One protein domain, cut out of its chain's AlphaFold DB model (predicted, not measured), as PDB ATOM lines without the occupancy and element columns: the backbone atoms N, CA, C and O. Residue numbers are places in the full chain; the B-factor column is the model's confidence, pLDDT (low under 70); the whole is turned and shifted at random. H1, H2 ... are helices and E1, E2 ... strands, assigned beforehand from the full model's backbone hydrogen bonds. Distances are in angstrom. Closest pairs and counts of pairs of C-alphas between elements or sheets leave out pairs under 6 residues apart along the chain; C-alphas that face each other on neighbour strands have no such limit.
ATOM      1  N   ASN A  16     -13.810 -31.626  36.584       84.94
ATOM      2  CA  ASN A  16     -14.280 -32.719  37.435       84.94
ATOM      3  C   ASN A  16     -13.643 -34.076  37.080       84.94
ATOM      4  O   ASN A  16     -13.375 -34.882  37.965       84.94
ATOM      5  N   ASP A  17     -13.399 -34.330  35.793       84.75
ATOM      6  CA  ASP A  17     -12.727 -35.544  35.323       84.75
ATOM      7  C   ASP A  17     -11.223 -35.478  35.631       84.75
ATOM      8  O   ASP A  17     -10.634 -36.455  36.091       84.75
ATOM      9  N   TRP A  18     -10.611 -34.300  35.468       84.94
ATOM     10  CA  TRP A  18      -9.212 -34.061  35.830       84.94
ATOM     11  C   TRP A  18      -8.949 -34.224  37.320       84.94
ATOM     12  O   TRP A  18      -7.978 -34.878  37.690       84.94
ATOM     13  N   SER A  19      -9.827 -33.698  38.175       86.69
ATOM     14  CA  SER A  19      -9.715 -33.869  39.624       86.69
ATOM     15  C   SER A  19      -9.730 -35.339  40.029       86.69
ATOM     16  O   SER A  19      -8.959 -35.721  40.896       86.69
ATOM     17  N   LYS A  20     -10.534 -36.185  39.374       86.69
ATOM     18  CA  LYS A  20     -10.528 -37.631  39.642       86.69
ATOM     19  C   LYS A  20      -9.260 -38.318  39.155       86.69
ATOM     20  O   LYS A  20      -8.732 -39.174  39.849       86.69
ATOM     21  N   ILE A  21      -8.767 -37.958  37.967       83.12
ATOM     22  CA  ILE A  21      -7.481 -38.460  37.460       83.12
ATOM     23  C   ILE A  21      -6.368 -38.100  38.442       83.12
ATOM     24  O   ILE A  21      -5.539 -38.954  38.746       83.12
ATOM     25  N   LEU A  22      -6.363 -36.865  38.953       82.12
ATOM     26  CA  LEU A  22      -5.430 -36.421  39.983       82.12
ATOM     27  C   LEU A  22      -5.601 -37.223  41.271       82.12
ATOM     28  O   LEU A  22      -4.616 -37.778  41.732       82.12
ATOM     29  N   GLU A  23      -6.823 -37.368  41.785       86.25
ATOM     30  CA  GLU A  23      -7.112 -38.135  43.002       86.25
ATOM     31  C   GLU A  23      -6.642 -39.588  42.879       86.25
ATOM     32  O   GLU A  23      -5.917 -40.074  43.738       86.25
ATOM     33  N   TYR A  24      -6.944 -40.260  41.764       81.81
ATOM     34  CA  TYR A  24      -6.439 -41.604  41.496       81.81
ATOM     35  C   TYR A  24      -4.918 -41.621  41.344       81.81
ATOM     36  O   TYR A  24      -4.270 -42.524  41.849       81.81
ATOM     37  N   THR A  25      -4.321 -40.630  40.682       77.06
ATOM     38  CA  THR A  25      -2.859 -40.528  40.538       77.06
ATOM     39  C   THR A  25      -2.167 -40.267  41.880       77.06
ATOM     40  O   THR A  25      -1.042 -40.718  42.087       77.06
ATOM     41  N   GLU A  26      -2.813 -39.548  42.797       80.06
ATOM     42  CA  GLU A  26      -2.342 -39.297  44.159       80.06
ATOM     43  C   GLU A  26      -2.548 -40.511  45.070       80.06
ATOM     44  O   GLU A  26      -1.635 -40.838  45.824       80.06
ATOM     45  N   GLU A  27      -3.674 -41.222  44.945       80.62
ATOM     46  CA  GLU A  27      -3.952 -42.489  45.642       80.62
ATOM     47  C   GLU A  27      -2.937 -43.560  45.238       80.62
ATOM     48  O   GLU A  27      -2.324 -44.209  46.085       80.62
ATOM     49  N   ILE A  28      -2.704 -43.684  43.932       73.69
ATOM     50  CA  ILE A  28      -1.682 -44.553  43.361       73.69
ATOM     51  C   ILE A  28      -0.288 -44.052  43.764       73.69
ATOM     52  O   ILE A  28       0.602 -44.852  44.028       73.69
ATOM     53  N   ASN A  29      -0.117 -42.738  43.902       71.31
ATOM     54  CA  ASN A  29       1.133 -42.019  44.106       71.31
ATOM     55  C   ASN A  29       2.081 -42.168  42.901       71.31
ATOM     56  O   ASN A  29       2.471 -43.271  42.522       71.31
ATOM     57  N   ALA A  30       2.490 -41.051  42.292       66.06
ATOM     58  CA  ALA A  30       3.298 -41.057  41.064       66.06
ATOM     59  C   ALA A  30       4.591 -41.892  41.192       66.06
ATOM     60  O   ALA A  30       5.010 -42.562  40.251       66.06
ATOM     61  N   GLU A  31       5.163 -41.936  42.395       65.75
ATOM     62  CA  GLU A  31       6.321 -42.765  42.735       65.75
ATOM     63  C   GLU A  31       6.033 -44.269  42.693       65.75
ATOM     64  O   GLU A  31       6.909 -45.057  42.330       65.75
ATOM     65  N   ASN A  32       4.815 -44.693  43.042       69.50
ATOM     66  CA  ASN A  32       4.452 -46.092  42.892       69.50
ATOM     67  C   ASN A  32       4.085 -46.419  41.455       69.50
ATOM     68  O   ASN A  32       4.211 -47.580  41.130       69.50
ATOM     69  N   ILE A  33       3.733 -45.478  40.569       72.38
ATOM     70  CA  ILE A  33       3.442 -45.801  39.152       72.38
ATOM     71  C   ILE A  33       4.592 -46.568  38.499       72.38
ATOM     72  O   ILE A  33       4.354 -47.512  37.751       72.38
ATOM     73  N   SER A  34       5.831 -46.218  38.845       66.62
ATOM     74  CA  SER A  34       7.022 -46.944  38.393       66.62
ATOM     75  C   SER A  34       7.176 -48.329  39.046       66.62
ATOM     76  O   SER A  34       7.796 -49.217  38.475       66.62
ATOM     77  N   LYS A  35       6.566 -48.543  40.221       66.12
ATOM     78  CA  LYS A  35       6.454 -49.838  40.923       66.12
ATOM     79  C   LYS A  35       5.219 -50.651  40.525       66.12
ATOM     80  O   LYS A  35       5.120 -51.817  40.901       66.12
ATOM     81  N   LEU A  36       4.262 -50.059  39.807       65.62
ATOM     82  CA  LEU A  36       3.079 -50.744  39.286       65.62
ATOM     83  C   LEU A  36       3.478 -51.506  38.041       65.62
ATOM     84  O   LEU A  36       3.144 -51.154  36.908       65.62
ATOM     85  N   GLU A  37       4.234 -52.564  38.276       55.50
ATOM     86  CA  GLU A  37       4.532 -53.523  37.243       55.50
ATOM     87  C   GLU A  37       3.262 -54.302  36.909       55.50
ATOM     88  O   GLU A  37       2.440 -54.600  37.783       55.50
ATOM     89  N   ALA A  38       3.072 -54.625  35.629       56.59
ATOM     90  CA  ALA A  38       2.013 -55.542  35.250       56.59
ATOM     91  C   ALA A  38       2.216 -56.846  36.049       56.59
ATOM     92  O   ALA A  38       3.297 -57.436  35.968       56.59
ATOM     93  N   PRO A  39       1.211 -57.332  36.804       52.72
ATOM     94  CA  PRO A  39       1.359 -58.548  37.611       52.72
ATOM     95  C   PRO A  39       1.627 -59.784  36.743       52.72
ATOM     96  O   PRO A  39       2.009 -60.845  37.232       52.72
ATOM     97  N   THR A  40       1.407 -59.664  35.438       50.22
ATOM     98  CA  THR A  40       1.518 -60.743  34.478       50.22
ATOM     99  C   THR A  40       2.807 -60.632  33.679       50.22
ATOM    100  O   THR A  40       2.880 -59.975  32.647       50.22
ATOM    101  N   THR A  41       3.795 -61.432  34.068       53.12
ATOM    102  CA  THR A  41       4.956 -61.811  33.242       53.12
ATOM    103  C   THR A  41       4.568 -62.763  32.096       53.12
ATOM    104  O   THR A  41       5.408 -63.478  31.557       53.12
ATOM    105  N   LYS A  42       3.287 -62.821  31.705       49.16
ATOM    106  CA  LYS A  42       2.818 -63.647  30.586       49.16
ATOM    107  C   LYS A  42       3.005 -62.884  29.281       49.16
ATOM    108  O   LYS A  42       2.053 -62.550  28.589       49.16
ATOM    109  N   ARG A  43       4.273 -62.662  28.932       52.25
ATOM    110  CA  ARG A  43       4.712 -62.225  27.603       52.25
ATOM    111  C   ARG A  43       4.516 -63.335  26.570       52.25
ATOM    112  O   ARG A  43       5.487 -63.814  26.013       52.25
ATOM    113  N   PHE A  44       3.294 -63.800  26.350       50.50
ATOM    114  CA  PHE A  44       2.998 -64.755  25.280       50.50
ATOM    115  C   PHE A  44       1.536 -64.633  24.875       50.50
ATOM    116  O   PHE A  44       0.722 -65.512  25.146       50.50
ATOM    117  N   SER A  45       1.173 -63.525  24.243       49.03
ATOM    118  CA  SER A  45      -0.004 -63.495  23.380       49.03
ATOM    119  C   SER A  45       0.168 -62.378  22.367       49.03
ATOM    120  O   SER A  45       0.108 -61.207  22.718       49.03
ATOM    121  N   ASP A  46       0.333 -62.758  21.102       55.41
ATOM    122  CA  ASP A  46       0.353 -61.897  19.906       55.41
ATOM    123  C   ASP A  46      -1.015 -61.205  19.654       55.41
ATOM    124  O   ASP A  46      -1.391 -60.889  18.534       55.41
ATOM    125  N   ALA A  47      -1.820 -61.026  20.707       60.94
ATOM    126  CA  ALA A  47      -3.218 -60.616  20.645       60.94
ATOM    127  C   ALA A  47      -3.487 -59.251  21.300       60.94
ATOM    128  O   ALA A  47      -4.534 -58.663  21.037       60.94
ATOM    129  N   ALA A  48      -2.582 -58.737  22.142       64.25
ATOM    130  CA  ALA A  48      -2.792 -57.487  22.869       64.25
ATOM    131  C   ALA A  48      -1.705 -56.451  22.555       64.25
ATOM    132  O   ALA A  48      -0.516 -56.754  22.488       64.25
ATOM    133  N   LEU A  49      -2.133 -55.202  22.355       71.69
ATOM    134  CA  LEU A  49      -1.224 -54.081  22.140       71.69
ATOM    135  C   LEU A  49      -0.500 -53.754  23.450       71.69
ATOM    136  O   LEU A  49      -1.146 -53.552  24.479       71.69
ATOM    137  N   ALA A  50       0.827 -53.665  23.394       74.25
ATOM    138  CA  ALA A  50       1.639 -53.188  24.502       74.25
ATOM    139  C   ALA A  50       1.359 -51.697  24.758       74.25
ATOM    140  O   ALA A  50       1.583 -50.859  23.885       74.25
ATOM    141  N   SER A  51       0.884 -51.379  25.962       75.25
ATOM    142  CA  SER A  51       0.578 -50.023  26.421       75.25
ATOM    143  C   SER A  51       1.435 -49.674  27.635       75.25
ATOM    144  O   SER A  51       1.713 -50.520  28.480       75.25
ATOM    145  N   ASN A  52       1.848 -48.417  27.753       77.00
ATOM    146  CA  ASN A  52       2.499 -47.887  28.951       77.00
ATOM    147  C   ASN A  52       1.911 -46.516  29.289       77.00
ATOM    148  O   ASN A  52       1.476 -45.786  28.397       77.00
ATOM    149  N   ILE A  53       1.900 -46.165  30.573       77.75
ATOM    150  CA  ILE A  53       1.430 -44.867  31.060       77.75
ATOM    151  C   ILE A  53       2.651 -44.070  31.503       77.75
ATOM    152  O   ILE A  53       3.471 -44.563  32.272       77.75
ATOM    153  N   THR A  54       2.765 -42.835  31.029       80.44
ATOM    154  CA  THR A  54       3.787 -41.890  31.486       80.44
ATOM    155  C   THR A  54       3.085 -40.697  32.117       80.44
ATOM    156  O   THR A  54       2.225 -40.087  31.483       80.44
ATOM    157  N   ILE A  55       3.432 -40.381  33.363       80.00
ATOM    158  CA  ILE A  55       2.889 -39.248  34.114       80.00
ATOM    159  C   ILE A  55       4.008 -38.260  34.401       80.00
ATOM    160  O   ILE A  55       4.939 -38.572  35.132       80.00
ATOM    161  N   THR A  56       3.884 -37.042  33.894       80.19
ATOM    162  CA  THR A  56       4.813 -35.953  34.197       80.19
ATOM    163  C   THR A  56       4.266 -35.136  35.367       80.19
ATOM    164  O   THR A  56       3.291 -34.400  35.211       80.19
ATOM    165  N   LYS A  57       4.870 -35.245  36.557       75.19
ATOM    166  CA  LYS A  57       4.495 -34.460  37.748       75.19
ATOM    167  C   LYS A  57       5.672 -33.596  38.186       75.19
ATOM    168  O   LYS A  57       6.754 -34.103  38.457       75.19
ATOM    169  N   ASN A  58       5.456 -32.282  38.269       76.50
ATOM    170  CA  ASN A  58       6.454 -31.310  38.736       76.50
ATOM    171  C   ASN A  58       7.813 -31.387  37.997       76.50
ATOM    172  O   ASN A  58       8.868 -31.225  38.604       76.50
ATOM    173  N   GLY A  59       7.793 -31.696  36.694       80.94
ATOM    174  CA  GLY A  59       9.000 -31.873  35.874       80.94
ATOM    175  C   GLY A  59       9.693 -33.233  36.018       80.94
ATOM    176  O   GLY A  59      10.746 -33.432  35.424       80.94
ATOM    177  N   THR A  60       9.119 -34.162  36.786       80.38
ATOM    178  CA  THR A  60       9.571 -35.556  36.859       80.38
ATOM    179  C   THR A  60       8.632 -36.443  36.052       80.38
ATOM    180  O   THR A  60       7.422 -36.444  36.288       80.38
ATOM    181  N   ASP A  61       9.187 -37.194  35.106       84.12
ATOM    182  CA  ASP A  61       8.460 -38.178  34.310       84.12
ATOM    183  C   ASP A  61       8.468 -39.541  35.009       84.12
ATOM    184  O   ASP A  61       9.507 -40.174  35.185       84.12
ATOM    185  N   TYR A  62       7.284 -40.005  35.390       80.62
ATOM    186  CA  TYR A  62       7.047 -41.309  35.987       80.62
ATOM    187  C   TYR A  62       6.469 -42.234  34.925       80.62
ATOM    188  O   TYR A  62       5.309 -42.108  34.534       80.62
ATOM    189  N   GLN A  63       7.285 -43.165  34.444       78.81
ATOM    190  CA  GLN A  63       6.850 -44.176  33.490       78.81
ATOM    191  C   GLN A  63       6.438 -45.453  34.227       78.81
ATOM    192  O   GLN A  63       7.181 -45.960  35.071       78.81
ATOM    193  N   SER A  64       5.257 -45.973  33.897       77.94
ATOM    194  CA  SER A  64       4.797 -47.288  34.333       77.94
ATOM    195  C   SER A  64       5.446 -48.396  33.513       77.94
ATOM    196  O   SER A  64       5.835 -48.189  32.357       77.94
ATOM    197  N   SER A  65       5.446 -49.615  34.046       75.88
ATOM    198  CA  SER A  65       5.797 -50.783  33.240       75.88
ATOM    199  C   SER A  65       4.821 -50.968  32.082       75.88
ATOM    200  O   SER A  65       3.656 -50.561  32.140       75.88
ATOM    201  N   THR A  66       5.309 -51.591  31.013       74.94
ATOM    202  CA  THR A  66       4.489 -51.979  29.868       74.94
ATOM    203  C   THR A  66       3.488 -53.058  30.282       74.94
ATOM    204  O   THR A  66       3.872 -54.066  30.876       74.94
ATOM    205  N   PHE A  67       2.217 -52.857  29.949       75.38
ATOM    206  CA  PHE A  67       1.112 -53.771  30.217       75.38
ATOM    207  C   PHE A  67       0.305 -54.043  28.943       75.38
ATOM    208  O   PHE A  67       0.308 -53.253  27.998       75.38
ATOM    209  N   ASP A  68      -0.405 -55.167  28.913       70.56
ATOM    210  CA  ASP A  68      -1.314 -55.495  27.818       70.56
ATOM    211  C   ASP A  68      -2.547 -54.587  27.854       70.56
ATOM    212  O   ASP A  68      -3.204 -54.443  28.890       70.56
ATOM    213  N   SER A  69      -2.905 -54.000  26.710       68.38
ATOM    214  CA  SER A  69      -4.127 -53.209  26.555       68.38
ATOM    215  C   SER A  69      -5.361 -54.087  26.821       68.38
ATOM    216  O   SER A  69      -5.795 -54.851  25.963       68.38
ATOM    217  N   GLY A  70      -5.886 -54.023  28.049       64.88
ATOM    218  CA  GLY A  70      -6.967 -54.881  28.554       64.88
ATOM    219  C   GLY A  70      -6.676 -55.541  29.907       64.88
ATOM    220  O   GLY A  70      -7.614 -55.899  30.614       64.88
ATOM    221  N   ASN A  71      -5.403 -55.632  30.308       69.88
ATOM    222  CA  ASN A  71      -4.974 -56.129  31.619       69.88
ATOM    223  C   ASN A  71      -4.050 -55.115  32.322       69.88
ATOM    224  O   ASN A  71      -2.880 -55.417  32.573       69.88
ATOM    225  N   PRO A  72      -4.536 -53.898  32.634       72.88
ATOM    226  CA  PRO A  72      -3.757 -52.956  33.427       72.88
ATOM    227  C   PRO A  72      -3.552 -53.486  34.863       72.88
ATOM    228  O   PRO A  72      -4.403 -54.229  35.372       72.88
ATOM    229  N   PRO A  73      -2.457 -53.104  35.546       74.31
ATOM    230  CA  PRO A  73      -2.252 -53.447  36.952       74.31
ATOM    231  C   PRO A  73      -3.369 -52.858  37.821       74.31
ATOM    232  O   PRO A  73      -3.919 -51.811  37.492       74.31
ATOM    233  N   LEU A  74      -3.717 -53.534  38.922       73.56
ATOM    234  CA  LEU A  74      -4.916 -53.253  39.733       73.56
ATOM    235  C   LEU A  74      -5.065 -51.772  40.117       73.56
ATOM    236  O   LEU A  74      -6.149 -51.207  39.993       73.56
ATOM    237  N   GLU A  75      -3.959 -51.154  40.509       75.56
ATOM    238  CA  GLU A  75      -3.895 -49.751  40.912       75.56
ATOM    239  C   GLU A  75      -4.088 -48.817  39.704       75.56
ATOM    240  O   GLU A  75      -4.935 -47.928  39.732       75.56
ATOM    241  N   LEU A  76      -3.396 -49.072  38.580       77.00
ATOM    242  CA  LEU A  76      -3.587 -48.301  37.343       77.00
ATOM    243  C   LEU A  76      -4.940 -48.567  36.688       77.00
ATOM    244  O   LEU A  76      -5.377 -47.745  35.894       77.00
ATOM    245  N   LYS A  77      -5.613 -49.682  36.988       79.81
ATOM    246  CA  LYS A  77      -6.890 -50.041  36.370       79.81
ATOM    247  C   LYS A  77      -7.947 -48.969  36.618       79.81
ATOM    248  O   LYS A  77      -8.609 -48.580  35.667       79.81
ATOM    249  N   LYS A  78      -8.060 -48.452  37.849       81.94
ATOM    250  CA  LYS A  78      -9.005 -47.367  38.182       81.94
ATOM    251  C   LYS A  78      -8.756 -46.122  37.325       81.94
ATOM    252  O   LYS A  78      -9.674 -45.612  36.688       81.94
ATOM    253  N   LEU A  79      -7.498 -45.680  37.278       83.06
ATOM    254  CA  LEU A  79      -7.063 -44.529  36.488       83.06
ATOM    255  C   LEU A  79      -7.286 -44.762  34.985       83.06
ATOM    256  O   LEU A  79      -7.828 -43.908  34.291       83.06
ATOM    257  N   TYR A  80      -6.895 -45.936  34.491       81.75
ATOM    258  CA  TYR A  80      -7.018 -46.342  33.096       81.75
ATOM    259  C   TYR A  80      -8.477 -46.401  32.645       81.75
ATOM    260  O   TYR A  80      -8.794 -45.854  31.593       81.75
ATOM    261  N   ASP A  81      -9.368 -47.019  33.427       84.69
ATOM    262  CA  ASP A  81     -10.801 -47.081  33.127       84.69
ATOM    263  C   ASP A  81     -11.420 -45.675  33.066       84.69
ATOM    264  O   ASP A  81     -12.186 -45.391  32.142       84.69
ATOM    265  N   GLU A  82     -11.050 -44.762  33.975       85.19
ATOM    266  CA  GLU A  82     -11.557 -43.383  33.946       85.19
ATOM    267  C   GLU A  82     -11.029 -42.610  32.724       85.19
ATOM    268  O   GLU A  82     -11.811 -41.985  32.005       85.19
ATOM    269  N   ILE A  83      -9.735 -42.723  32.401       82.50
ATOM    270  CA  ILE A  83      -9.148 -42.123  31.188       82.50
ATOM    271  C   ILE A  83      -9.823 -42.683  29.926       82.50
ATOM    272  O   ILE A  83     -10.253 -41.924  29.057       82.50
ATOM    273  N   GLN A  84      -9.977 -44.007  29.828       82.56
ATOM    274  CA  GLN A  84     -10.662 -44.665  28.712       82.56
ATOM    275  C   GLN A  84     -12.115 -44.209  28.591       82.56
ATOM    276  O   GLN A  84     -12.600 -43.997  27.477       82.56
ATOM    277  N   ARG A  85     -12.814 -44.023  29.714       84.56
ATOM    278  CA  ARG A  85     -14.179 -43.493  29.750       84.56
ATOM    279  C   ARG A  85     -14.237 -42.066  29.204       84.56
ATOM    280  O   ARG A  85     -15.103 -41.784  28.372       84.56
ATOM    281  N   ILE A  86     -13.323 -41.185  29.611       82.12
ATOM    282  CA  ILE A  86     -13.248 -39.795  29.122       82.12
ATOM    283  C   ILE A  86     -12.979 -39.777  27.608       82.12
ATOM    284  O   ILE A  86     -13.668 -39.083  26.860       82.12
ATOM    285  N   ILE A  87     -12.056 -40.615  27.127       78.00
ATOM    286  CA  ILE A  87     -11.734 -40.721  25.696       78.00
ATOM    287  C   ILE A  87     -12.919 -41.296  24.899       78.00
ATOM    288  O   ILE A  87     -13.288 -40.758  23.852       78.00
ATOM    289  N   LYS A  88     -13.561 -42.372  25.382       75.69
ATOM    290  CA  LYS A  88     -14.715 -42.999  24.709       75.69
ATOM    291  C   LYS A  88     -15.917 -42.071  24.624       75.69
ATOM    292  O   LYS A  88     -16.538 -41.996  23.568       75.69
ATOM    293  N   THR A  89     -16.252 -41.383  25.716       65.94
ATOM    294  CA  THR A  89     -17.407 -40.471  25.755       65.94
ATOM    295  C   THR A  89     -17.258 -39.321  24.766       65.94
ATOM    296  O   THR A  89     -18.252 -38.895  24.180       65.94
ATOM    297  N   LYS A  90     -16.027 -38.874  24.489       57.44
ATOM    298  CA  LYS A  90     -15.765 -37.842  23.479       57.44
ATOM    299  C   LYS A  90     -15.650 -38.361  22.045       57.44
ATOM    300  O   LYS A  90     -15.905 -37.594  21.125       57.44
ATOM    301  N   LYS A  91     -15.346 -39.646  21.830       52.88
ATOM    302  CA  LYS A  91     -15.272 -40.256  20.484       52.88
ATOM    303  C   LYS A  91     -16.645 -40.450  19.814       52.88
ATOM    304  O   LYS A  91     -16.697 -40.793  18.641       52.88
ATOM    305  N   SER A  92     -17.746 -40.251  20.544       45.00
ATOM    306  CA  SER A  92     -19.114 -40.453  20.040       45.00
ATOM    307  C   SER A  92     -19.768 -39.195  19.439       45.00
ATOM    308  O   SER A  92     -20.995 -39.166  19.325       45.00
TER     309      SER A  92
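AT A GLANCE: This is residues 16 to 92 of the 93 residues of an uncharacterized protein of Chryseobacterium piscium (UniProt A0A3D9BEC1). Two helices, H1 and H3, stand side by side; short H2 packs on a strand hairpin, E1 and E2, and a wide loop, residues 34 to 53, joins H2 to E1. Residues 87 to 92, of which 87 to 90 belong to H3, stick out. The printed part has 77 residues, with H1 H2 E1 E2 H3 in order and one antiparallel sheet; of the 42 residues in named elements helices hold 34, the class mostly helix, and the whole is compact: radius of gyration of the C-alphas 12.9 A, spans 38 by 34 by 20 A.

IN THESE COORDINATES: Find C-alpha 16 at (-14.280, -32.719, 37.435); from there H1, residues 16 to 28, runs 18.3 A. Next come H2, residues 30 to 33, E1, 54 to 57, and E2, 60 to 63. H3, residues 74 to 90, runs 24.9 A to C-alpha 90 at (-15.765, -37.842, 23.479).

HOW THE PARTS SIT: H1 and H3 touch, closest at C-alphas Tyr 24 and Leu 79, 5.8 A, with a shallow tilt of 15 degrees, opposite ways. In the E1 and E2 hairpin, look at N 55 and O 62, 2.8 A, within hydrogen-bond range. H2 comes closest to E2 at C-alphas Ala 30 and Tyr 62, 6.3 A. Each O i to N i+4 pair is within range in H1, 11 of 13 in H3; H2 is too short.

THE WHOLE: The printed part has no cut. The H2 to E1 link is long. Confidence is under 70 at residues 30 to 32, 34 to 48, 69 to 71 and 89 to 92.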